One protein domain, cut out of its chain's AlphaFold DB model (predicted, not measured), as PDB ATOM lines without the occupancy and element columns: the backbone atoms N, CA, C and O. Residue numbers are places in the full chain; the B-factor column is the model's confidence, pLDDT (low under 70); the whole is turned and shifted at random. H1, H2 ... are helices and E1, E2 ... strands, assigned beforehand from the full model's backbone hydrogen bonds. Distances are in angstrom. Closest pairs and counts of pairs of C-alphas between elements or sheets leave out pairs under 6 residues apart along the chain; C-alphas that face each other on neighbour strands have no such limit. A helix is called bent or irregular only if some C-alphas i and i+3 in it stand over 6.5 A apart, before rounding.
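This is residues 2 to 170 of the 175 residues of an uncharacterized protein of Arcella intermedia (UniProt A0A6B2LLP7). A twisted five-stranded sheet has two long helices, H4 and H5, side by side over one face, while a tail, residues 144 to 170 with H7 and most of H6, sticks out from this body. The short helices H1 and H2 lie near the first residue, and H3 only grazes the sheet. The 169 printed residues hold seven named helices and five strands, in the order H1 H2 E1 H3 E2 H4 E3 E4 H5 E5 H6 H7; the sheet, E1 - E3 - E4 - E2 - E5, is antiparallel, and the class is mixed, helices and strands. The whole is compact, with a radius of gyration of the C-alphas of 17.8 A and spans of 50 by 50 by 33 A.

H1, residues 2 to 9, begins at C-alpha 2 (164.733, 142.695, 159.753). H2, residues 12 to 15, is only just irregular, C-alphas 12 and 15 being 6.6 A apart. E1 is residues 20 to 24, H3 30 to 35 and E2 40 to 47, 22.1 A long. H4, residues 58 to 72, is 21.2 A long. E3, residues 82 to 90, measures 24.2 A and E4, residues 93 to 100, 23.2 A. H5, residues 106 to 123, measures 25.5 A; it has a kink of 27 degrees near residue 117 and is irregular, C-alphas 119 and 122 being 7.6 A apart. E5 is residues 127 to 132, and H6 143 to 148. H7, residues 157 to 168, is 17.3 A long and ends at C-alpha 168 (142.458, 149.530, 151.132).

Between neighbour strands these backbone atoms, among others, are within hydrogen-bond range: N 21 and O 87, 2.9 A, for E1 and E3; N 88 and O 95, 2.8 A, for the hairpin E3 and E4; N 44 and O 96, 2.8 A, for E4 and E2; and N 43 and O 129, 2.7 A, for E2 and E5. H4 lies over E3 and E4 at a height over the sheet of 9.8 A, its closest pair with E3 being the C-alphas of Phe 64 and Phe 87, 6.8 A. H5, on the same face, lies over E2 and E5 at a height of 9.3 A, with C-alphas 117 and 128 7.4 A apart; these are two layers, helices on one face of a sheet. E2, H4, E3 and E4, H5, E5 are split strand-helix-strand units, two strands running the same way with another strand between them, each with a right-handed crossover. H5 touches H4 with residues 119 to 123 alone, C-alphas 59 and 123 being closest at 6.5 A, opposite ways at a shallow tilt of 32 degrees, only just short of steep. H1 is close to H4 but not clearly touching, C-alphas 9 and 61 being 7.9 A apart. H2 only grazes the sheet with residues 14 to 15, H3 with 30 to 34. H6 and H7 are apart. In H1, H4 and H7 every O i to N i+4 pair is within hydrogen-bond range; H3 has 1 of 2, H5 12 of 14 and H6 0 of 2, with 0 of 3 O i to N i+3 pairs, and H2 is too short for an O i to N i+4 pair.

The C-alphas of Glu 134 and Lys 170, the two farthest apart, are 53.0 A apart. Without the free stretch, the body spans 42 by 33 by 27 A. The printed part has no cut and no long link. Its mean pLDDT is 78.0; 44 residues are under 70, among them residues 138 to 170.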
ATOM      1  N   CYS A   2     164.757 143.883 160.622       62.97
ATOM      2  CA  CYS A   2     164.733 142.695 159.753       62.97
ATOM      3  C   CYS A   2     166.072 142.377 159.054       62.97
ATOM      4  O   CYS A   2     166.398 141.211 158.900       62.97
ATOM      5  N   GLY A   3     166.876 143.386 158.687       73.38
ATOM      6  CA  GLY A   3     168.172 143.161 158.024       73.38
ATOM      7  C   GLY A   3     169.200 142.432 158.896       73.38
ATOM      8  O   GLY A   3     169.762 141.433 158.466       73.38
ATOM      9  N   ILE A   4     169.396 142.882 160.142       74.88
ATOM     10  CA  ILE A   4     170.318 142.228 161.089       74.88
ATOM     11  C   ILE A   4     169.816 140.822 161.417       74.88
ATOM     12  O   ILE A   4     170.598 139.884 161.415       74.88
ATOM     13  N   TRP A   5     168.511 140.657 161.640       77.38
ATOM     14  CA  TRP A   5     167.943 139.341 161.923       77.38
ATOM     15  C   TRP A   5     168.165 138.337 160.785       77.38
ATOM     16  O   TRP A   5     168.597 137.219 161.047       77.38
ATOM     17  N   ASN A   6     167.939 138.745 159.531       75.94
ATOM     18  CA  ASN A   6     168.189 137.884 158.374       75.94
ATOM     19  C   ASN A   6     169.655 137.438 158.304       75.94
ATOM     20  O   ASN A   6     169.921 136.286 157.985       75.94
ATOM     21  N   ILE A   7     170.603 138.311 158.654       76.19
ATOM     22  CA  ILE A   7     172.020 137.931 158.728       76.19
ATOM     23  C   ILE A   7     172.233 136.895 159.842       76.19
ATOM     24  O   ILE A   7     172.839 135.854 159.603       76.19
ATOM     25  N   LEU A   8     171.697 137.139 161.043       74.38
ATOM     26  CA  LEU A   8     171.905 136.263 162.202       74.38
ATOM     27  C   LEU A   8     171.305 134.862 162.002       74.38
ATOM     28  O   LEU A   8     171.921 133.877 162.396       74.38
ATOM     29  N   VAL A   9     170.129 134.747 161.377       72.81
ATOM     30  CA  VAL A   9     169.477 133.445 161.129       72.81
ATOM     31  C   VAL A   9     170.210 132.619 160.076       72.81
ATOM     32  O   VAL A   9     170.219 131.397 160.168       72.81
ATOM     33  N   HIS A  10     170.857 133.263 159.104       70.44
ATOM     34  CA  HIS A  10     171.630 132.572 158.070       70.44
ATOM     35  C   HIS A  10     173.106 132.369 158.437       70.44
ATOM     36  O   HIS A  10     173.875 131.908 157.599       70.44
ATOM     37  N   THR A  11     173.510 132.697 159.669       72.38
ATOM     38  CA  THR A  11     174.872 132.454 160.156       72.38
ATOM     39  C   THR A  11     174.890 131.147 160.967       72.38
ATOM     40  O   THR A  11     174.450 131.161 162.118       72.38
ATOM     41  N   PRO A  12     175.364 130.021 160.397       61.53
ATOM     42  CA  PRO A  12     175.223 128.691 161.002       61.53
ATOM     43  C   PRO A  12     175.914 128.562 162.369       61.53
ATOM     44  O   PRO A  12     175.328 128.031 163.309       61.53
ATOM     45  N   ASP A  13     177.097 129.157 162.536       67.81
ATOM     46  CA  ASP A  13     177.884 129.037 163.775       67.81
ATOM     47  C   ASP A  13     177.332 129.870 164.942       67.81
ATOM     48  O   ASP A  13     177.729 129.707 166.101       67.81
ATOM     49  N   LEU A  14     176.402 130.783 164.649       67.44
ATOM     50  CA  LEU A  14     175.939 131.773 165.611       67.44
ATOM     51  C   LEU A  14     175.002 131.183 166.668       67.44
ATOM     52  O   LEU A  14     174.828 131.782 167.722       67.44
ATOM     53  N   TRP A  15     174.404 130.023 166.405       72.25
ATOM     54  CA  TRP A  15     173.440 129.374 167.304       72.25
ATOM     55  C   TRP A  15     174.030 128.180 168.054       72.25
ATOM     56  O   TRP A  15     173.295 127.404 168.666       72.25
ATOM     57  N   SER A  16     175.358 128.068 168.037       72.25
ATOM     58  CA  SER A  16     176.105 127.050 168.760       72.25
ATOM     59  C   SER A  16     175.985 127.199 170.279       72.25
ATOM     60  O   SER A  16     175.560 128.218 170.848       72.25
ATOM     61  N   THR A  17     176.372 126.128 170.965       71.75
ATOM     62  CA  THR A  17     176.428 126.092 172.422       71.75
ATOM     63  C   THR A  17     177.301 127.243 172.949       71.75
ATOM     64  O   THR A  17     178.361 127.520 172.403       71.75
ATOM     65  N   CYS A  18     176.859 127.910 174.023       77.69
ATOM     66  CA  CYS A  18     177.467 129.115 174.618       77.69
ATOM     67  C   CYS A  18     177.157 130.451 173.920       77.69
ATOM     68  O   CYS A  18     177.592 131.494 174.424       77.69
ATOM     69  N   CYS A  19     176.336 130.467 172.865       83.06
ATOM     70  CA  CYS A  19     175.845 131.719 172.295       83.06
ATOM     71  C   CYS A  19     175.045 132.552 173.318       83.06
ATOM     72  O   CYS A  19     174.246 132.031 174.110       83.06
ATOM     73  N   ASN A  20     175.283 133.868 173.294       88.31
ATOM     74  CA  ASN A  20     174.599 134.866 174.107       88.31
ATOM     75  C   ASN A  20     174.155 136.029 173.226       88.31
ATOM     76  O   ASN A  20     174.969 136.877 172.861       88.31
ATOM     77  N   LEU A  21     172.859 136.114 172.948       89.94
ATOM     78  CA  LEU A  21     172.282 137.270 172.276       89.94
ATOM     79  C   LEU A  21     171.592 138.159 173.290       89.94
ATOM     80  O   LEU A  21     170.871 137.696 174.170       89.94
ATOM     81  N   ARG A  22     171.840 139.460 173.176       90.44
ATOM     82  CA  ARG A  22     171.370 140.471 174.116       90.44
ATOM     83  C   ARG A  22     170.881 141.676 173.341       90.44
ATOM     84  O   ARG A  22     171.622 142.230 172.536       90.44
ATOM     85  N   ILE A  23     169.650 142.091 173.607       90.75
ATOM     86  CA  ILE A  23     169.053 143.285 173.016       90.75
ATOM     87  C   ILE A  23     168.515 144.144 174.148       90.75
ATOM     88  O   ILE A  23     167.571 143.760 174.830       90.75
ATOM     89  N   PHE A  24     169.116 145.312 174.339       90.06
ATOM     90  CA  PHE A  24     168.739 146.265 175.377       90.06
ATOM     91  C   PHE A  24     168.426 147.623 174.757       90.06
ATOM     92  O   PHE A  24     168.930 147.967 173.684       90.06
ATOM     93  N   LYS A  25     167.584 148.405 175.437       87.38
ATOM     94  CA  LYS A  25     167.384 149.817 175.102       87.38
ATOM     95  C   LYS A  25     168.736 150.533 175.118       87.38
ATOM     96  O   LYS A  25     169.568 150.269 175.975       87.38
ATOM     97  N   ARG A  26     168.934 151.483 174.198       83.38
ATOM     98  CA  ARG A  26     170.226 152.162 173.972       83.38
ATOM     99  C   ARG A  26     170.842 152.781 175.234       83.38
ATOM    100  O   ARG A  26     172.058 152.820 175.349       83.38
ATOM    101  N   GLN A  27     170.007 153.287 176.138       79.44
ATOM    102  CA  GLN A  27     170.446 153.945 177.373       79.44
ATOM    103  C   GLN A  27     170.726 152.957 178.515       79.44
ATOM    104  O   GLN A  27     171.230 153.358 179.556       79.44
ATOM    105  N   MET A  28     170.417 151.673 178.328       77.44
ATOM    106  CA  MET A  28     170.519 150.661 179.369       77.44
ATOM    107  C   MET A  28     171.806 149.866 179.213       77.44
ATOM    108  O   MET A  28     171.990 149.128 178.245       77.44
ATOM    109  N   ILE A  29     172.691 149.989 180.200       74.94
ATOM    110  CA  ILE A  29     173.911 149.189 180.278       74.94
ATOM    111  C   ILE A  29     173.588 147.930 181.098       74.94
ATOM    112  O   ILE A  29     173.221 148.058 182.269       74.94
ATOM    113  N   PRO A  30     173.756 146.707 180.555       69.19
ATOM    114  CA  PRO A  30     173.463 145.474 181.289       69.19
ATOM    115  C   PRO A  30     174.146 145.410 182.660       69.19
ATOM    116  O   PRO A  30     173.512 145.032 183.636       69.19
ATOM    117  N   ALA A  31     175.398 145.870 182.765       69.19
ATOM    118  CA  ALA A  31     176.132 145.963 184.032       69.19
ATOM    119  C   ALA A  31     175.374 146.745 185.124       69.19
ATOM    120  O   ALA A  31     175.329 146.306 186.269       69.19
ATOM    121  N   GLN A  32     174.733 147.860 184.763       70.69
ATOM    122  CA  GLN A  32     173.945 148.674 185.691       70.69
ATOM    123  C   GLN A  32     172.622 147.994 186.047       70.69
ATOM    124  O   GLN A  32     172.185 148.050 187.193       70.69
ATOM    125  N   LEU A  33     172.014 147.285 185.094       68.81
ATOM    126  CA  LEU A  33     170.803 146.506 185.347       68.81
ATOM    127  C   LEU A  33     171.023 145.393 186.362       68.81
ATOM    128  O   LEU A  33     170.190 145.219 187.243       68.81
ATOM    129  N   TYR A  34     172.153 144.689 186.288       67.06
ATOM    130  CA  TYR A  34     172.503 143.677 187.287       67.06
ATOM    131  C   TYR A  34     172.663 144.269 188.698       67.06
ATOM    132  O   TYR A  34     172.493 143.547 189.676       67.06
ATOM    133  N   GLN A  35     172.968 145.566 188.811       66.06
ATOM    134  CA  GLN A  35     173.107 146.281 190.085       66.06
ATOM    135  C   GLN A  35     171.807 146.960 190.542       66.06
ATOM    136  O   GLN A  35     171.705 147.397 191.690       66.06
ATOM    137  N   ASN A  36     170.801 147.052 189.668       73.69
ATOM    138  CA  ASN A  36     169.529 147.674 189.991       73.69
ATOM    139  C   ASN A  36     168.696 146.752 190.889       73.69
ATOM    140  O   ASN A  36     168.035 145.839 190.403       73.69
ATOM    141  N   LYS A  37     168.671 147.044 192.188       76.19
ATOM    142  CA  LYS A  37     167.923 146.280 193.198       76.19
ATOM    143  C   LYS A  37     166.400 146.355 193.060       76.19
ATOM    144  O   LYS A  37     165.711 145.445 193.499       76.19
ATOM    145  N   ARG A  38     165.869 147.417 192.445       87.00
ATOM    146  CA  ARG A  38     164.418 147.596 192.253       87.00
ATOM    147  C   ARG A  38     163.892 146.819 191.053       87.00
ATOM    148  O   ARG A  38     162.692 146.575 190.962       87.00
ATOM    149  N   GLY A  39     164.780 146.424 190.149       90.25
ATOM    150  CA  GLY A  39     164.425 145.702 188.943       90.25
ATOM    151  C   GLY A  39     164.109 144.231 189.177       90.25
ATOM    152  O   GLY A  39     164.140 143.689 190.286       90.25
ATOM    153  N   GLY A  40     163.824 143.565 188.074       92.19
ATOM    154  CA  GLY A  40     163.581 142.139 188.056       92.19
ATOM    155  C   GLY A  40     163.660 141.585 186.650       92.19
ATOM    156  O   GLY A  40     163.848 142.307 185.667       92.19
ATOM    157  N   LYS A  41     163.515 140.271 186.553       93.25
ATOM    158  CA  LYS A  41     163.552 139.584 185.275       93.25
ATOM    159  C   LYS A  41     162.659 138.364 185.250       93.25
ATOM    160  O   LYS A  41     162.643 137.577 186.196       93.25
ATOM    161  N   TRP A  42     162.004 138.156 184.116       95.50
ATOM    162  CA  TRP A  42     161.458 136.847 183.785       95.50
ATOM    163  C   TRP A  42     162.558 135.976 183.223       95.50
ATOM    164  O   TRP A  42     163.319 136.433 182.378       95.50
ATOM    165  N   ILE A  43     162.615 134.727 183.662       95.50
ATOM    166  CA  ILE A  43     163.449 133.682 183.096       95.50
ATOM    167  C   ILE A  43     162.521 132.610 182.536       95.50
ATOM    168  O   ILE A  43     161.839 131.910 183.286       95.50
ATOM    169  N   ILE A  44     162.537 132.465 181.215       97.00
ATOM    170  CA  ILE A  44     161.880 131.380 180.494       97.00
ATOM    171  C   ILE A  44     162.939 130.317 180.208       97.00
ATOM    172  O   ILE A  44     163.988 130.636 179.641       97.00
ATOM    173  N   LYS A  45     162.702 129.070 180.622       96.06
ATOM    174  CA  LYS A  45     163.665 127.972 180.442       96.06
ATOM    175  C   LYS A  45     163.088 126.854 179.596       96.06
ATOM    176  O   LYS A  45     161.932 126.473 179.766       96.06
ATOM    177  N   LYS A  46     163.946 126.290 178.749       95.62
ATOM    178  CA  LYS A  46     163.709 125.020 178.072       95.62
ATOM    179  C   LYS A  46     164.916 124.113 178.272       95.62
ATOM    180  O   LYS A  46     166.018 124.454 177.859       95.62
ATOM    181  N   THR A  47     164.712 122.981 178.919       94.12
ATOM    182  CA  THR A  47     165.728 121.976 179.215       94.12
ATOM    183  C   THR A  47     165.881 121.096 177.993       94.12
ATOM    184  O   THR A  47     164.934 120.446 177.554       94.12
ATOM    185  N   LEU A  48     167.076 121.116 177.418       90.00
ATOM    186  CA  LEU A  48     167.460 120.322 176.260       90.00
ATOM    187  C   LEU A  48     168.918 119.940 176.458       90.00
ATOM    188  O   LEU A  48     169.719 120.778 176.869       90.00
ATOM    189  N   LEU A  49     169.262 118.695 176.156       88.00
ATOM    190  CA  LEU A  49     170.652 118.261 176.119       88.00
ATOM    191  C   LEU A  49     171.200 118.562 174.727       88.00
ATOM    192  O   LEU A  49     171.046 117.757 173.811       88.00
ATOM    193  N   LEU A  50     171.780 119.751 174.572       84.25
ATOM    194  CA  LEU A  50     172.353 120.190 173.304       84.25
ATOM    195  C   LEU A  50     173.767 119.632 173.154       84.25
ATOM    196  O   LEU A  50     174.609 119.795 174.043       84.25
ATOM    197  N   LYS A  51     174.035 118.991 172.017       82.44
ATOM    198  CA  LYS A  51     175.405 118.638 171.625       82.44
ATOM    199  C   LYS A  51     176.106 119.870 171.026       82.44
ATOM    200  O   LYS A  51     175.414 120.725 170.476       82.44
ATOM    201  N   PRO A  52     177.448 119.964 171.095       72.50
ATOM    202  CA  PRO A  52     178.199 121.116 170.585       72.50
ATOM    203  C   PRO A  52     177.837 121.524 169.150       72.50
ATOM    204  O   PRO A  52     177.644 122.710 168.901       72.50
ATOM    205  N   ASP A  53     177.634 120.535 168.275       73.25
ATOM    206  CA  ASP A  53     177.367 120.726 166.841       73.25
ATOM    207  C   ASP A  53     175.885 120.543 166.473       73.25
ATOM    208  O   ASP A  53     175.531 120.394 165.305       73.25
ATOM    209  N   GLN A  54     174.996 120.481 167.468       77.56
ATOM    210  CA  GLN A  54     173.572 120.329 167.208       77.56
ATOM    211  C   GLN A  54     172.970 121.666 166.785       77.56
ATOM    212  O   GLN A  54     172.976 122.632 167.549       77.56
ATOM    213  N   GLU A  55     172.376 121.689 165.594       77.44
ATOM    214  CA  GLU A  55     171.591 122.830 165.144       77.44
ATOM    215  C   GLU A  55     170.379 123.051 166.051       77.44
ATOM    216  O   GLU A  55     169.647 122.126 166.427       77.44
ATOM    217  N   LEU A  56     170.163 124.314 166.405       85.50
ATOM    218  CA  LEU A  56     169.027 124.715 167.208       85.50
ATOM    219  C   LEU A  56     167.760 124.733 166.347       85.50
ATOM    220  O   LEU A  56     167.737 125.346 165.280       85.50
ATOM    221  N   GLU A  57     166.672 124.129 166.832       87.56
ATOM    222  CA  GLU A  57     165.407 124.178 166.099       87.56
ATOM    223  C   GLU A  57     164.963 125.628 165.854       87.56
ATOM    224  O   GLU A  57     164.914 126.461 166.768       87.56
ATOM    225  N   HIS A  58     164.544 125.908 164.618       85.94
ATOM    226  CA  HIS A  58     164.122 127.238 164.174       85.94
ATOM    227  C   HIS A  58     163.034 127.862 165.066       85.94
ATOM    228  O   HIS A  58     162.979 129.086 165.214       85.94
ATOM    229  N   LYS A  59     162.183 127.043 165.705       90.31
ATOM    230  CA  LYS A  59     161.134 127.510 166.625       90.31
ATOM    231  C   LYS A  59     161.695 128.276 167.831       90.31
ATOM    232  O   LYS A  59     161.096 129.263 168.246       90.31
ATOM    233  N   TYR A  60     162.863 127.888 168.348       91.69
ATOM    234  CA  TYR A  60     163.492 128.535 169.506       91.69
ATOM    235  C   TYR A  60     164.100 129.892 169.161       91.69
ATOM    236  O   TYR A  60     164.005 130.855 169.922       91.69
ATOM    237  N   VAL A  61     164.703 129.976 167.980       89.12
ATOM    238  CA  VAL A  61     165.235 131.226 167.439       89.12
ATOM    239  C   VAL A  61     164.077 132.173 167.097       89.12
ATOM    240  O   VAL A  61     164.081 133.346 167.475       89.12
ATOM    241  N   SER A  62     163.019 131.641 166.481       90.00
ATOM    242  CA  SER A  62     161.806 132.388 166.141       90.00
ATOM    243  C   SER A  62     161.067 132.928 167.362       90.00
ATOM    244  O   SER A  62     160.561 134.047 167.307       90.00
ATOM    245  N   SER A  63     161.017 132.187 168.473       93.88
ATOM    246  CA  SER A  63     160.371 132.670 169.698       93.88
ATOM    247  C   SER A  63     161.111 133.867 170.301       93.88
ATOM    248  O   SER A  63     160.469 134.812 170.761       93.88
ATOM    249  N   PHE A  64     162.447 133.906 170.203       94.00
ATOM    250  CA  PHE A  64     163.218 135.083 170.610       94.00
ATOM    251  C   PHE A  64     162.937 136.296 169.717       94.00
ATOM    252  O   PHE A  64     162.713 137.392 170.231       94.00
ATOM    253  N   LEU A  65     162.875 136.117 168.393       91.69
ATOM    254  CA  LEU A  65     162.470 137.203 167.495       91.69
ATOM    255  C   LEU A  65     161.058 137.693 167.793       91.69
ATOM    256  O   LEU A  65     160.829 138.899 167.825       91.69
ATOM    257  N   SER A  66     160.123 136.768 168.009       93.50
ATOM    258  CA  SER A  66     158.740 137.106 168.333       93.50
ATOM    259  C   SER A  66     158.684 137.959 169.599       93.50
ATOM    260  O   SER A  66     158.083 139.030 169.597       93.50
ATOM    261  N   LEU A  67     159.429 137.571 170.638       94.56
ATOM    262  CA  LEU A  67     159.584 138.360 171.859       94.56
ATOM    263  C   LEU A  67     160.098 139.776 171.579       94.56
ATOM    264  O   LEU A  67     159.511 140.747 172.051       94.56
ATOM    265  N   ILE A  68     161.155 139.907 170.778       92.88
ATOM    266  CA  ILE A  68     161.713 141.212 170.404       92.88
ATOM    267  C   ILE A  68     160.676 142.058 169.650       92.88
ATOM    268  O   ILE A  68     160.511 143.239 169.949       92.88
ATOM    269  N   ILE A  69     159.957 141.472 168.690       92.06
ATOM    270  CA  ILE A  69     158.917 142.169 167.923       92.06
ATOM    271  C   ILE A  69     157.799 142.646 168.853       92.06
ATOM    272  O   ILE A  69     157.424 143.817 168.793       92.06
ATOM    273  N   HIS A  70     157.311 141.783 169.744       92.25
ATOM    274  CA  HIS A  70     156.276 142.133 170.714       92.25
ATOM    275  C   HIS A  70     156.722 143.279 171.636       92.25
ATOM    276  O   HIS A  70     155.946 144.205 171.878       92.25
ATOM    277  N   MET A  71     157.982 143.269 172.088       90.62
ATOM    278  CA  MET A  71     158.563 144.354 172.890       90.62
ATOM    279  C   MET A  71     158.600 145.691 172.144       90.62
ATOM    280  O   MET A  71     158.342 146.735 172.733       90.62
ATOM    281  N   LEU A  72     158.939 145.690 170.854       88.06
ATOM    282  CA  LEU A  72     159.049 146.929 170.073       88.06
ATOM    283  C   LEU A  72     157.699 147.493 169.658       88.06
ATOM    284  O   LEU A  72     157.575 148.699 169.462       88.06
ATOM    285  N   LEU A  73     156.715 146.618 169.459       89.50
ATOM    286  CA  LEU A  73     155.394 146.991 168.970       89.50
ATOM    287  C   LEU A  73     154.407 147.354 170.079       89.50
ATOM    288  O   LEU A  73     153.256 147.652 169.762       89.50
ATOM    289  N   GLY A  74     154.813 147.344 171.349       87.44
ATOM    290  CA  GLY A  74     153.889 147.705 172.421       87.44
ATOM    291  C   GLY A  74     152.929 146.579 172.819       87.44
ATOM    292  O   GLY A  74     151.794 146.856 173.197       87.44
ATOM    293  N   GLN A  75     153.307 145.312 172.611       89.00
ATOM    294  CA  GLN A  75     152.394 144.166 172.735       89.00
ATOM    295  C   GLN A  75     152.596 143.327 173.999       89.00
ATOM    296  O   GLN A  75     151.835 142.385 174.221       89.00
ATOM    297  N   ILE A  76     153.602 143.634 174.819       85.75
ATOM    298  CA  ILE A  76     153.825 142.954 176.103       85.75
ATOM    299  C   ILE A  76     153.058 143.658 177.228       85.75
ATOM    300  O   ILE A  76     152.634 143.012 178.186       85.75
ATOM    301  N   GLY A  77     152.805 144.957 177.064       74.06
ATOM    302  CA  GLY A  77     152.249 145.827 178.083       74.06
ATOM    303  C   GLY A  77     153.360 146.351 178.984       74.06
ATOM    304  O   GLY A  77     154.088 145.576 179.603       74.06
ATOM    305  N   PHE A  78     153.452 147.676 179.086       80.38
ATOM    306  CA  PHE A  78     154.401 148.405 179.936       80.38
ATOM    307  C   PHE A  78     155.851 148.390 179.436       80.38
ATOM    308  O   PHE A  78     156.815 148.236 180.192       80.38
ATOM    309  N   GLU A  79     156.005 148.581 178.129       83.00
ATOM    310  CA  GLU A  79     157.269 148.642 177.403       83.00
ATOM    311  C   GLU A  79     158.203 149.724 177.931       83.00
ATOM    312  O   GLU A  79     159.418 149.595 177.776       83.00
ATOM    313  N   GLU A  80     157.683 150.768 178.580       84.06
ATOM    314  CA  GLU A  80     158.485 151.788 179.247       84.06
ATOM    315  C   GLU A  80     159.406 151.183 180.314       84.06
ATOM    316  O   GLU A  80     160.566 151.583 180.390       84.06
ATOM    317  N   LEU A  81     158.949 150.148 181.030       85.06
ATOM    318  CA  LEU A  81     159.707 149.485 182.095       85.06
ATOM    319  C   LEU A  81     160.658 148.403 181.581       85.06
ATOM    320  O   LEU A  81     161.626 148.053 182.260       85.06
ATOM    321  N   ILE A  82     160.399 147.852 180.391       89.88
ATOM    322  CA  ILE A  82     161.225 146.783 179.829       89.88
ATOM    323  C   ILE A  82     162.578 147.353 179.420       89.88
ATOM    324  O   ILE A  82     162.680 148.258 178.598       89.88
ATOM    325  N   CYS A  83     163.643 146.799 179.972       90.94
ATOM    326  CA  CYS A  83     165.007 147.239 179.723       90.94
ATOM    327  C   CYS A  83     165.617 146.553 178.506       90.94
ATOM    328  O   CYS A  83     166.384 147.155 177.752       90.94
ATOM    329  N   GLY A  84     165.288 145.276 178.327       91.94
ATOM    330  CA  GLY A  84     165.863 144.442 177.291       91.94
ATOM    331  C   GLY A  84     165.555 142.971 177.484       91.94
ATOM    332  O   GLY A  84     164.858 142.570 178.416       91.94
ATOM    333  N   THR A  85     166.095 142.171 176.581       93.81
ATOM    334  CA  THR A  85     165.942 140.728 176.568       93.81
ATOM    335  C   THR A  85     167.258 140.043 176.219       93.81
ATOM    336  O   THR A  85     168.104 140.600 175.515       93.81
ATOM    337  N   GLU A  86     167.448 138.833 176.729       93.38
ATOM    338  CA  GLU A  86     168.570 137.970 176.364       93.38
ATOM    339  C   GLU A  86     168.093 136.574 175.979       93.38
ATOM    340  O   GLU A  86     167.137 136.053 176.552       93.38
ATOM    341  N   PHE A  87     168.808 135.967 175.040       94.12
ATOM    342  CA  PHE A  87     168.673 134.572 174.664       94.12
ATOM    343  C   PHE A  87     170.019 133.876 174.821       94.12
ATOM    344  O   PHE A  87     171.024 134.297 174.245       94.12
ATOM    345  N   LEU A  88     170.040 132.839 175.651       92.81
ATOM    346  CA  LEU A  88     171.240 132.099 176.009       92.81
ATOM    347  C   LEU A  88     171.084 130.643 175.583       92.81
ATOM    348  O   LEU A  88     170.131 129.977 175.991       92.81
ATOM    349  N   VAL A  89     172.072 130.148 174.844       91.19
ATOM    350  CA  VAL A  89     172.199 128.735 174.475       91.19
ATOM    351  C   VAL A  89     173.249 128.100 175.385       91.19
ATOM    352  O   VAL A  89     174.375 128.595 175.497       91.19
ATOM    353  N   ARG A  90     172.893 127.037 176.108       91.00
ATOM    354  CA  ARG A  90     173.778 126.314 177.036       91.00
ATOM    355  C   ARG A  90     173.687 124.809 176.792       91.00
ATOM    356  O   ARG A  90     172.653 124.356 176.315       91.00
ATOM    357  N   PRO A  91     174.697 124.019 177.204       88.69
ATOM    358  CA  PRO A  91     174.618 122.557 177.112       88.69
ATOM    359  C   PRO A  91     173.387 121.976 177.826       88.69
ATOM    360  O   PRO A  91     172.813 120.989 177.384       88.69
ATOM    361  N   SER A  92     172.968 122.617 178.925       90.00
ATOM    362  CA  SER A  92     171.803 122.228 179.728       90.00
ATOM    363  C   SER A  92     170.460 122.727 179.176       90.00
ATOM    364  O   SER A  92     169.421 122.468 179.784       90.00
ATOM    365  N   GLY A  93     170.469 123.515 178.099       92.94
ATOM    366  CA  GLY A  93     169.265 124.024 177.454       92.94
ATOM    367  C   GLY A  93     169.284 125.523 177.178       92.94
ATOM    368  O   GLY A  93     170.326 126.179 177.120       92.94
ATOM    369  N   LEU A  94     168.091 126.071 176.995       94.81
ATOM    370  CA  LEU A  94     167.850 127.417 176.499       94.81
ATOM    371  C   LEU A  94     167.271 128.307 177.587       94.81
ATOM    372  O   LEU A  94     166.465 127.871 178.419       94.81
ATOM    373  N   LYS A  95     167.659 129.580 177.553       95.69
ATOM    374  CA  LYS A  95     167.162 130.596 178.478       95.69
ATOM    375  C   LYS A  95     166.795 131.863 177.717       95.69
ATOM    376  O   LYS A  95     167.682 132.515 177.174       95.69
ATOM    377  N   TRP A  96     165.526 132.255 177.755       96.56
ATOM    378  CA  TRP A  96     165.103 133.608 177.390       96.56
ATOM    379  C   TRP A  96     164.920 134.407 178.670       96.56
ATOM    380  O   TRP A  96     164.470 133.873 179.684       96.56
ATOM    381  N   THR A  97     165.292 135.680 178.659       95.19
ATOM    382  CA  THR A  97     165.122 136.542 179.831       95.19
ATOM    383  C   THR A  97     164.600 137.889 179.417       95.19
ATOM    384  O   THR A  97     165.157 138.473 178.501       95.19
ATOM    385  N   VAL A  98     163.608 138.409 180.127       94.44
ATOM    386  CA  VAL A  98     163.098 139.771 179.933       94.44
ATOM    387  C   VAL A  98     163.417 140.572 181.182       94.44
ATOM    388  O   VAL A  98     163.052 140.152 182.273       94.44
ATOM    389  N   TRP A  99     164.110 141.695 181.022       93.00
ATOM    390  CA  TRP A  99     164.576 142.557 182.106       93.00
ATOM    391  C   TRP A  99     163.651 143.756 182.275       93.00
ATOM    392  O   TRP A  99     163.290 144.384 181.278       93.00
ATOM    393  N   ILE A 100     163.331 144.113 183.519       92.25
ATOM    394  CA  ILE A 100     162.612 145.343 183.869       92.25
ATOM    395  C   ILE A 100     163.370 146.167 184.900       92.25
ATOM    396  O   ILE A 100     164.126 145.642 185.719       92.25
ATOM    397  N   GLU A 101     163.144 147.476 184.841       90.25
ATOM    398  CA  GLU A 101     163.830 148.448 185.689       90.25
ATOM    399  C   GLU A 101     163.198 148.544 187.076       90.25
ATOM    400  O   GLU A 101     163.892 148.785 188.061       90.25
ATOM    401  N   ASP A 102     161.890 148.314 187.163       89.50
ATOM    402  CA  ASP A 102     161.146 148.393 188.411       89.50
ATOM    403  C   ASP A 102     160.137 147.247 188.517       89.50
ATOM    404  O   ASP A 102     159.306 147.037 187.634       89.50
ATOM    405  N   SER A 103     160.235 146.510 189.617       91.00
ATOM    406  CA  SER A 103     159.404 145.366 189.983       91.00
ATOM    407  C   SER A 103     158.406 145.680 191.105       91.00
ATOM    408  O   SER A 103     157.771 144.775 191.639       91.00
ATOM    409  N   SER A 104     158.233 146.959 191.454       90.19
ATOM    410  CA  SER A 104     157.299 147.416 192.491       90.19
ATOM    411  C   SER A 104     155.827 147.140 192.161       90.19
ATOM    412  O   SER A 104     155.000 146.992 193.062       90.19
ATOM    413  N   ASN A 105     155.480 147.059 190.873       89.06
ATOM    414  CA  ASN A 105     154.104 146.889 190.425       89.06
ATOM    415  C   ASN A 105     153.795 145.427 190.067       89.06
ATOM    416  O   ASN A 105     154.043 144.969 188.949       89.06
ATOM    417  N   MET A 106     153.188 144.716 191.017       89.19
ATOM    418  CA  MET A 106     152.820 143.307 190.859       89.19
ATOM    419  C   MET A 106     151.785 143.052 189.762       89.19
ATOM    420  O   MET A 106     151.893 142.045 189.063       89.19
ATOM    421  N   ASP A 107     150.822 143.952 189.553       90.19
ATOM    422  CA  ASP A 107     149.808 143.777 188.505       90.19
ATOM    423  C   ASP A 107     150.454 143.808 187.112       90.19
ATOM    424  O   ASP A 107     150.129 142.989 186.247       90.19
ATOM    425  N   LYS A 108     151.438 144.701 186.910       88.69
ATOM    426  CA  LYS A 108     152.255 144.714 185.686       88.69
ATOM    427  C   LYS A 108     153.034 143.412 185.537       88.69
ATOM    428  O   LYS A 108     153.088 142.862 184.439       88.69
ATOM    429  N   ILE A 109     153.605 142.898 186.629       91.50
ATOM    430  CA  ILE A 109     154.386 141.660 186.583       91.50
ATOM    431  C   ILE A 109     153.518 140.474 186.141       91.50
ATOM    432  O   ILE A 109     153.917 139.688 185.279       91.50
ATOM    433  N   VAL A 110     152.318 140.355 186.712       91.75
ATOM    434  CA  VAL A 110     151.364 139.291 186.378       91.75
ATOM    435  C   VAL A 110     150.901 139.407 184.927       91.75
ATOM    436  O   VAL A 110     150.928 138.408 184.210       91.75
ATOM    437  N   LEU A 111     150.562 140.615 184.463       91.00
ATOM    438  CA  LEU A 111     150.145 140.828 183.075       91.00
ATOM    439  C   LEU A 111     151.227 140.391 182.081       91.00
ATOM    440  O   LEU A 111     150.941 139.646 181.145       91.00
ATOM    441  N   VAL A 112     152.471 140.832 182.287       92.12
ATOM    442  CA  VAL A 112     153.590 140.464 181.407       92.12
ATOM    443  C   VAL A 112     153.826 138.958 181.440       92.12
ATOM    444  O   VAL A 112     154.033 138.347 180.396       92.12
ATOM    445  N   ASN A 113     153.739 138.333 182.614       93.81
ATOM    446  CA  ASN A 113     153.881 136.888 182.747       93.81
ATOM    447  C   ASN A 113     152.846 136.116 181.910       93.81
ATOM    448  O   ASN A 113     153.202 135.133 181.262       93.81
ATOM    449  N   ASP A 114     151.593 136.568 181.874       92.94
ATOM    450  CA  ASP A 114     150.555 135.939 181.051       92.94
ATOM    451  C   ASP A 114     150.801 136.131 179.560       92.94
ATOM    452  O   ASP A 114     150.705 135.175 178.792       92.94
ATOM    453  N   ARG A 115     151.227 137.329 179.150       93.38
ATOM    454  CA  ARG A 115     151.629 137.581 177.760       93.38
ATOM    455  C   ARG A 115     152.812 136.728 177.334       93.38
ATOM    456  O   ARG A 115     152.841 136.246 176.206       93.38
ATOM    457  N   LEU A 116     153.775 136.507 178.227       94.56
ATOM    458  CA  LEU A 116     154.897 135.613 177.963       94.56
ATOM    459  C   LEU A 116     154.432 134.157 177.842       94.56
ATOM    460  O   LEU A 116     154.910 133.459 176.955       94.56
ATOM    461  N   LYS A 117     153.478 133.692 178.656       94.12
ATOM    462  CA  LYS A 117     152.898 132.347 178.492       94.12
ATOM    463  C   LYS A 117     152.209 132.186 177.140       94.12
ATOM    464  O   LYS A 117     152.506 131.224 176.444       94.12
ATOM    465  N   GLU A 118     151.353 133.136 176.759       93.88
ATOM    466  CA  GLU A 118     150.678 133.148 175.451       93.88
ATOM    467  C   GLU A 118     151.700 133.126 174.302       93.88
ATOM    468  O   GLU A 118     151.586 132.346 173.361       93.88
ATOM    469  N   LEU A 119     152.745 133.952 174.397       94.00
ATOM    470  CA  LEU A 119     153.787 134.055 173.377       94.00
ATOM    471  C   LEU A 119     154.608 132.763 173.224       94.00
ATOM    472  O   LEU A 119     155.019 132.421 172.114       94.00
ATOM    473  N   PHE A 120     154.877 132.067 174.329       95.12
ATOM    474  CA  PHE A 120     155.729 130.877 174.362       95.12
ATOM    475  C   PHE A 120     154.956 129.548 174.340       95.12
ATOM    476  O   PHE A 120     155.597 128.497 174.359       95.12
ATOM    477  N   GLU A 121     153.622 129.565 174.238       90.81
ATOM    478  CA  GLU A 121     152.767 128.364 174.234       90.81
ATOM    479  C   GLU A 121     153.226 127.332 173.186       90.81
ATOM    480  O   GLU A 121     153.439 126.166 173.507       90.81
ATOM    481  N   GLY A 122     153.516 127.774 171.957       88.25
ATOM    482  CA  GLY A 122     154.009 126.906 170.875       88.25
ATOM    483  C   GLY A 122     155.501 126.540 170.939       88.25
ATOM    484  O   GLY A 122     155.995 125.842 170.060       88.25
ATOM    485  N   THR A 123     156.245 127.036 171.934       91.00
ATOM    486  CA  THR A 123     157.684 126.742 172.119       91.00
ATOM    487  C   THR A 123     157.920 125.609 173.128       91.00
ATOM    488  O   THR A 123     159.050 125.135 173.260       91.00
ATOM    489  N   GLU A 124     156.866 125.159 173.823       90.81
ATOM    490  CA  GLU A 124     156.906 124.065 174.807       90.81
ATOM    491  C   GLU A 124     157.932 124.304 175.926       90.81
ATOM    492  O   GLU A 124     158.705 123.413 176.284       90.81
ATOM    493  N   VAL A 125     157.999 125.531 176.447       94.62
ATOM    494  CA  VAL A 125     158.930 125.896 177.528       94.62
ATOM    495  C   VAL A 125     158.560 125.194 178.835       94.62
ATOM    496  O   VAL A 125     157.385 125.008 179.133       94.62
ATOM    497  N   ASP A 126     159.559 124.832 179.640       94.06
ATOM    498  CA  ASP A 126     159.313 124.057 180.863       94.06
ATOM    499  C   ASP A 126     158.850 124.958 182.009       94.06
ATOM    500  O   ASP A 126     158.041 124.556 182.845       94.06
ATOM    501  N   LYS A 127     159.389 126.182 182.077       92.69
ATOM    502  CA  LYS A 127     158.987 127.157 183.092       92.69
ATOM    503  C   LYS A 127     159.166 128.595 182.645       92.69
ATOM    504  O   LYS A 127     160.088 128.920 181.896       92.69
ATOM    505  N   ILE A 128     158.330 129.451 183.220       95.44
ATOM    506  CA  ILE A 128     158.451 130.906 183.206       95.44
ATOM    507  C   ILE A 128     158.403 131.357 184.660       95.44
ATOM    508  O   ILE A 128     157.434 131.080 185.363       95.44
ATOM    509  N   GLU A 129     159.456 132.023 185.117       94.56
ATOM    510  CA  GLU A 129     159.575 132.481 186.501       94.56
ATOM    511  C   GLU A 129     160.064 133.913 186.568       94.56
ATOM    512  O   GLU A 129     160.927 134.311 185.788       94.56
ATOM    513  N   PHE A 130     159.566 134.666 187.543       93.88
ATOM    514  CA  PHE A 130     160.027 136.016 187.806       93.88
ATOM    515  C   PHE A 130     160.961 136.052 189.016       93.88
ATOM    516  O   PHE A 130     160.678 135.469 190.062       93.88
ATOM    517  N   TYR A 131     162.065 136.774 188.875       91.00
ATOM    518  CA  TYR A 131     163.044 137.001 189.927       91.00
ATOM    519  C   TYR A 131     163.247 138.495 190.115       91.00
ATOM    520  O   TYR A 131     163.547 139.203 189.151       91.00
ATOM    521  N   HIS A 132     163.191 138.960 191.359       88.69
ATOM    522  CA  HIS A 132     163.774 140.256 191.687       88.69
ATOM    523  C   HIS A 132     165.289 140.205 191.464       88.69
ATOM    524  O   HIS A 132     165.918 139.151 191.606       88.69
ATOM    525  N   HIS A 133     165.904 141.336 191.121       80.75
ATOM    526  CA  HIS A 133     167.360 141.383 190.948       80.75
ATOM    527  C   HIS A 133     168.133 141.087 192.234       80.75
ATOM    528  O   HIS A 133     169.251 140.584 192.157       80.75
ATOM    529  N   GLU A 134     167.516 141.290 193.399       75.94
ATOM    530  CA  GLU A 134     168.060 140.865 194.696       75.94
ATOM    531  C   GLU A 134     168.158 139.332 194.848       75.94
ATOM    532  O   GLU A 134     168.697 138.842 195.834       75.94
ATOM    533  N   GLY A 135     167.691 138.560 193.860       64.50
ATOM    534  CA  GLY A 135     167.814 137.100 193.809       64.50
ATOM    535  C   GLY A 135     166.600 136.357 194.360       64.50
ATOM    536  O   GLY A 135     166.518 135.137 194.215       64.50
ATOM    537  N   THR A 136     165.630 137.073 194.930       67.00
ATOM    538  CA  THR A 136     164.393 136.493 195.458       67.00
ATOM    539  C   THR A 136     163.491 136.028 194.316       67.00
ATOM    540  O   THR A 136     163.041 136.832 193.491       67.00
ATOM    541  N   LEU A 137     163.228 134.718 194.265       73.69
ATOM    542  CA  LEU A 137     162.214 134.138 193.386       73.69
ATOM    543  C   LEU A 137     160.833 134.591 193.857       73.69
ATOM    544  O   LEU A 137     160.467 134.389 195.014       73.69
ATOM    545  N   LEU A 138     160.055 135.156 192.942       69.50
ATOM    546  CA  LEU A 138     158.671 135.517 193.196       69.50
ATOM    547  C   LEU A 138     157.788 134.348 192.753       69.50
ATOM    548  O   LEU A 138     157.547 134.137 191.563       69.50
ATOM    549  N   THR A 139     157.302 133.563 193.712       65.88
ATOM    550  CA  THR A 139     156.211 132.616 193.461       65.88
ATOM    551  C   THR A 139     154.937 133.409 193.216       65.88
ATOM    552  O   THR A 139     154.310 133.876 194.161       65.88
ATOM    553  N   ILE A 140     154.567 133.578 191.945       61.41
ATOM    554  CA  ILE A 140     153.292 134.183 191.548       61.41
ATOM    555  C   ILE A 140     152.175 133.229 192.019       61.41
ATOM    556  O   ILE A 140     152.078 132.123 191.477       61.41
ATOM    557  N   PRO A 141     151.366 133.576 193.042       42.28
ATOM    558  CA  PRO A 141     150.397 132.647 193.613       42.28
ATOM    559  C   PRO A 141     149.291 132.291 192.617       42.28
ATOM    560  O   PRO A 141     148.942 133.065 191.729       42.28
ATOM    561  N   ASN A 142     148.728 131.098 192.806       40.12
ATOM    562  CA  ASN A 142     147.676 130.493 191.994       40.12
ATOM    563  C   ASN A 142     146.555 131.468 191.566       40.12
ATOM    564  O   ASN A 142     145.886 132.100 192.379       40.12
ATOM    565  N   PHE A 143     146.285 131.457 190.263       44.28
ATOM    566  CA  PHE A 143     145.420 132.340 189.468       44.28
ATOM    567  C   PHE A 143     143.942 132.493 189.878       44.28
ATOM    568  O   PHE A 143     143.220 133.285 189.271       44.28
ATOM    569  N   LYS A 144     143.431 131.749 190.863       38.19
ATOM    570  CA  LYS A 144     141.977 131.693 191.109       38.19
ATOM    571  C   LYS A 144     141.406 132.925 191.817       38.19
ATOM    572  O   LYS A 144     140.210 133.164 191.708       38.19
ATOM    573  N   GLN A 145     142.225 133.732 192.494       39.03
ATOM    574  CA  GLN A 145     141.721 134.897 193.236       39.03
ATOM    575  C   GLN A 145     141.515 136.161 192.384       39.03
ATOM    576  O   GLN A 145     140.689 136.992 192.750       39.03
ATOM    577  N   TYR A 146     142.178 136.292 191.229       39.56
ATOM    578  CA  TYR A 146     142.061 137.484 190.371       39.56
ATOM    579  C   TYR A 146     140.947 137.391 189.311       39.56
ATOM    580  O   TYR A 146     140.648 138.381 188.646       39.56
ATOM    581  N   GLN A 147     140.271 136.240 189.182       37.81
ATOM    582  CA  GLN A 147     139.124 136.073 188.273       37.81
ATOM    583  C   GLN A 147     137.803 136.676 188.797       37.81
ATOM    584  O   GLN A 147     136.800 136.633 188.091       37.81
ATOM    585  N   SER A 148     137.770 137.256 190.003       38.72
ATOM    586  CA  SER A 148     136.538 137.793 190.608       38.72
ATOM    587  C   SER A 148     136.222 139.255 190.258       38.72
ATOM    588  O   SER A 148     135.204 139.774 190.715       38.72
ATOM    589  N   LYS A 149     137.020 139.932 189.420       32.38
ATOM    590  CA  LYS A 149     136.644 141.256 188.894       32.38
ATOM    591  C   LYS A 149     135.982 141.115 187.516       32.38
ATOM    592  O   LYS A 149     136.569 140.498 186.625       32.38
ATOM    593  N   PRO A 150     134.765 141.653 187.312       34.72
ATOM    594  CA  PRO A 150     134.032 141.477 186.066       34.72
ATOM    595  C   PRO A 150     134.801 142.088 184.891       34.72
ATOM    596  O   PRO A 150     135.260 143.230 184.948       34.72
ATOM    597  N   LYS A 151     134.923 141.299 183.815       39.69
ATOM    598  CA  LYS A 151     135.502 141.694 182.526       39.69
ATOM    599  C   LYS A 151     134.835 142.978 182.028       39.69
ATOM    600  O   LYS A 151     133.700 142.939 181.555       39.69
ATOM    601  N   GLN A 152     135.561 144.092 182.035       36.34
ATOM    602  CA  GLN A 152     135.240 145.194 181.136       36.34
ATOM    603  C   GLN A 152     135.619 144.764 179.715       36.34
ATOM    604  O   GLN A 152     136.784 144.732 179.339       36.34
ATOM    605  N   SER A 153     134.593 144.327 178.981       37.06
ATOM    606  CA  SER A 153     134.401 144.504 177.538       37.06
ATOM    607  C   SER A 153     135.678 144.539 176.683       37.06
ATOM    608  O   SER A 153     136.276 145.588 176.458       37.06
ATOM    609  N   THR A 154     136.026 143.388 176.108       40.09
ATOM    610  CA  THR A 154     136.968 143.282 174.988       40.09
ATOM    611  C   THR A 154     136.483 144.134 173.819       40.09
ATOM    612  O   THR A 154     135.464 143.818 173.195       40.09
ATOM    613  N   ASP A 155     137.223 145.191 173.508       40.12
ATOM    614  CA  ASP A 155     136.921 146.074 172.396       40.12
ATOM    615  C   ASP A 155     137.202 145.359 171.060       40.12
ATOM    616  O   ASP A 155     138.322 145.305 170.544       40.12
ATOM    617  N   LYS A 156     136.145 144.764 170.487       43.56
ATOM    618  CA  LYS A 156     136.124 144.137 169.151       43.56
ATOM    619  C   LYS A 156     136.442 145.135 168.017       43.56
ATOM    620  O   LYS A 156     136.578 144.725 166.862       43.56
ATOM    621  N   SER A 157     136.605 146.420 168.337       48.28
ATOM    622  CA  SER A 157     137.022 147.507 167.448       48.28
ATOM    623  C   SER A 157     138.388 147.271 166.779       48.28
ATOM    624  O   SER A 157     138.549 147.514 165.577       48.28
ATOM    625  N   PHE A 158     139.374 146.715 167.494       46.72
ATOM    626  CA  PHE A 158     140.755 146.704 166.988       46.72
ATOM    627  C   PHE A 158     140.998 145.675 165.867       46.72
ATOM    628  O   PHE A 158     141.630 145.983 164.850       46.72
ATOM    629  N   TYR A 159     140.420 144.472 165.981       45.47
ATOM    630  CA  TYR A 159     140.500 143.454 164.922       45.47
ATOM    631  C   TYR A 159     139.777 143.893 163.634       45.47
ATOM    632  O   TYR A 159     140.204 143.539 162.530       45.47
ATOM    633  N   TRP A 160     138.734 144.722 163.741       47.41
ATOM    634  CA  TRP A 160     138.071 145.321 162.579       47.41
ATOM    635  C   TRP A 160     138.946 146.385 161.894       47.41
ATOM    636  O   TRP A 160     139.019 146.431 160.659       47.41
ATOM    637  N   PHE A 161     139.686 147.185 162.670       47.72
ATOM    638  CA  PHE A 161     140.571 148.228 162.144       47.72
ATOM    639  C   PHE A 161     141.739 147.656 161.318       47.72
ATOM    640  O   PHE A 161     142.032 148.143 160.218       47.72
ATOM    641  N   LEU A 162     142.355 146.560 161.778       48.41
ATOM    642  CA  LEU A 162     143.424 145.872 161.037       48.41
ATOM    643  C   LEU A 162     142.913 145.221 159.736       48.41
ATOM    644  O   LEU A 162     143.617 145.225 158.720       48.41
ATOM    645  N   ARG A 163     141.662 144.737 159.715       49.09
ATOM    646  CA  ARG A 163     141.045 144.136 158.518       49.09
ATOM    647  C   ARG A 163     140.720 145.181 157.440       49.09
ATOM    648  O   ARG A 163     140.936 144.911 156.257       49.09
ATOM    649  N   LYS A 164     140.301 146.398 157.818       49.59
ATOM    650  CA  LYS A 164     140.039 147.493 156.858       49.59
ATOM    651  C   LYS A 164     141.305 148.064 156.212       49.59
ATOM    652  O   LYS A 164     141.281 148.372 155.018       49.59
ATOM    653  N   LYS A 165     142.428 148.157 156.937       51.16
ATOM    654  CA  LYS A 165     143.701 148.626 156.346       51.16
ATOM    655  C   LYS A 165     144.258 147.661 155.290       51.16
ATOM    656  O   LYS A 165     144.819 148.116 154.295       51.16
ATOM    657  N   ARG A 166     144.041 146.348 155.441       49.62
ATOM    658  CA  ARG A 166     144.447 145.342 154.438       49.62
ATOM    659  C   ARG A 166     143.622 145.397 153.146       49.62
ATOM    660  O   ARG A 166     144.174 145.142 152.082       49.62
ATOM    661  N   GLN A 167     142.341 145.768 153.210       50.78
ATOM    662  CA  GLN A 167     141.500 145.882 152.009       50.78
ATOM    663  C   GLN A 167     141.745 147.170 151.209       50.78
ATOM    664  O   GLN A 167     141.657 147.136 149.985       50.78
ATOM    665  N   LYS A 168     142.125 148.285 151.855       51.66
ATOM    666  CA  LYS A 168     142.458 149.530 151.132       51.66
ATOM    667  C   LYS A 168     143.779 149.460 150.354       51.66
ATOM    668  O   LYS A 168     143.880 150.087 149.309       51.66
ATOM    669  N   LYS A 169     144.760 148.656 150.789       50.50
ATOM    670  CA  LYS A 169     146.035 148.483 150.060       50.50
ATOM    671  C   LYS A 169     145.947 147.607 148.801       50.50
ATOM    672  O   LYS A 169     146.877 147.629 148.009       50.50
ATOM    673  N   LYS A 170     144.855 146.858 148.595       51.09
ATOM    674  CA  LYS A 170     144.647 146.028 147.389       51.09
ATOM    675  C   LYS A 170     143.830 146.711 146.280       51.09
ATOM    676  O   LYS A 170     143.608 146.091 145.251       51.09
TER     677      LYS A 170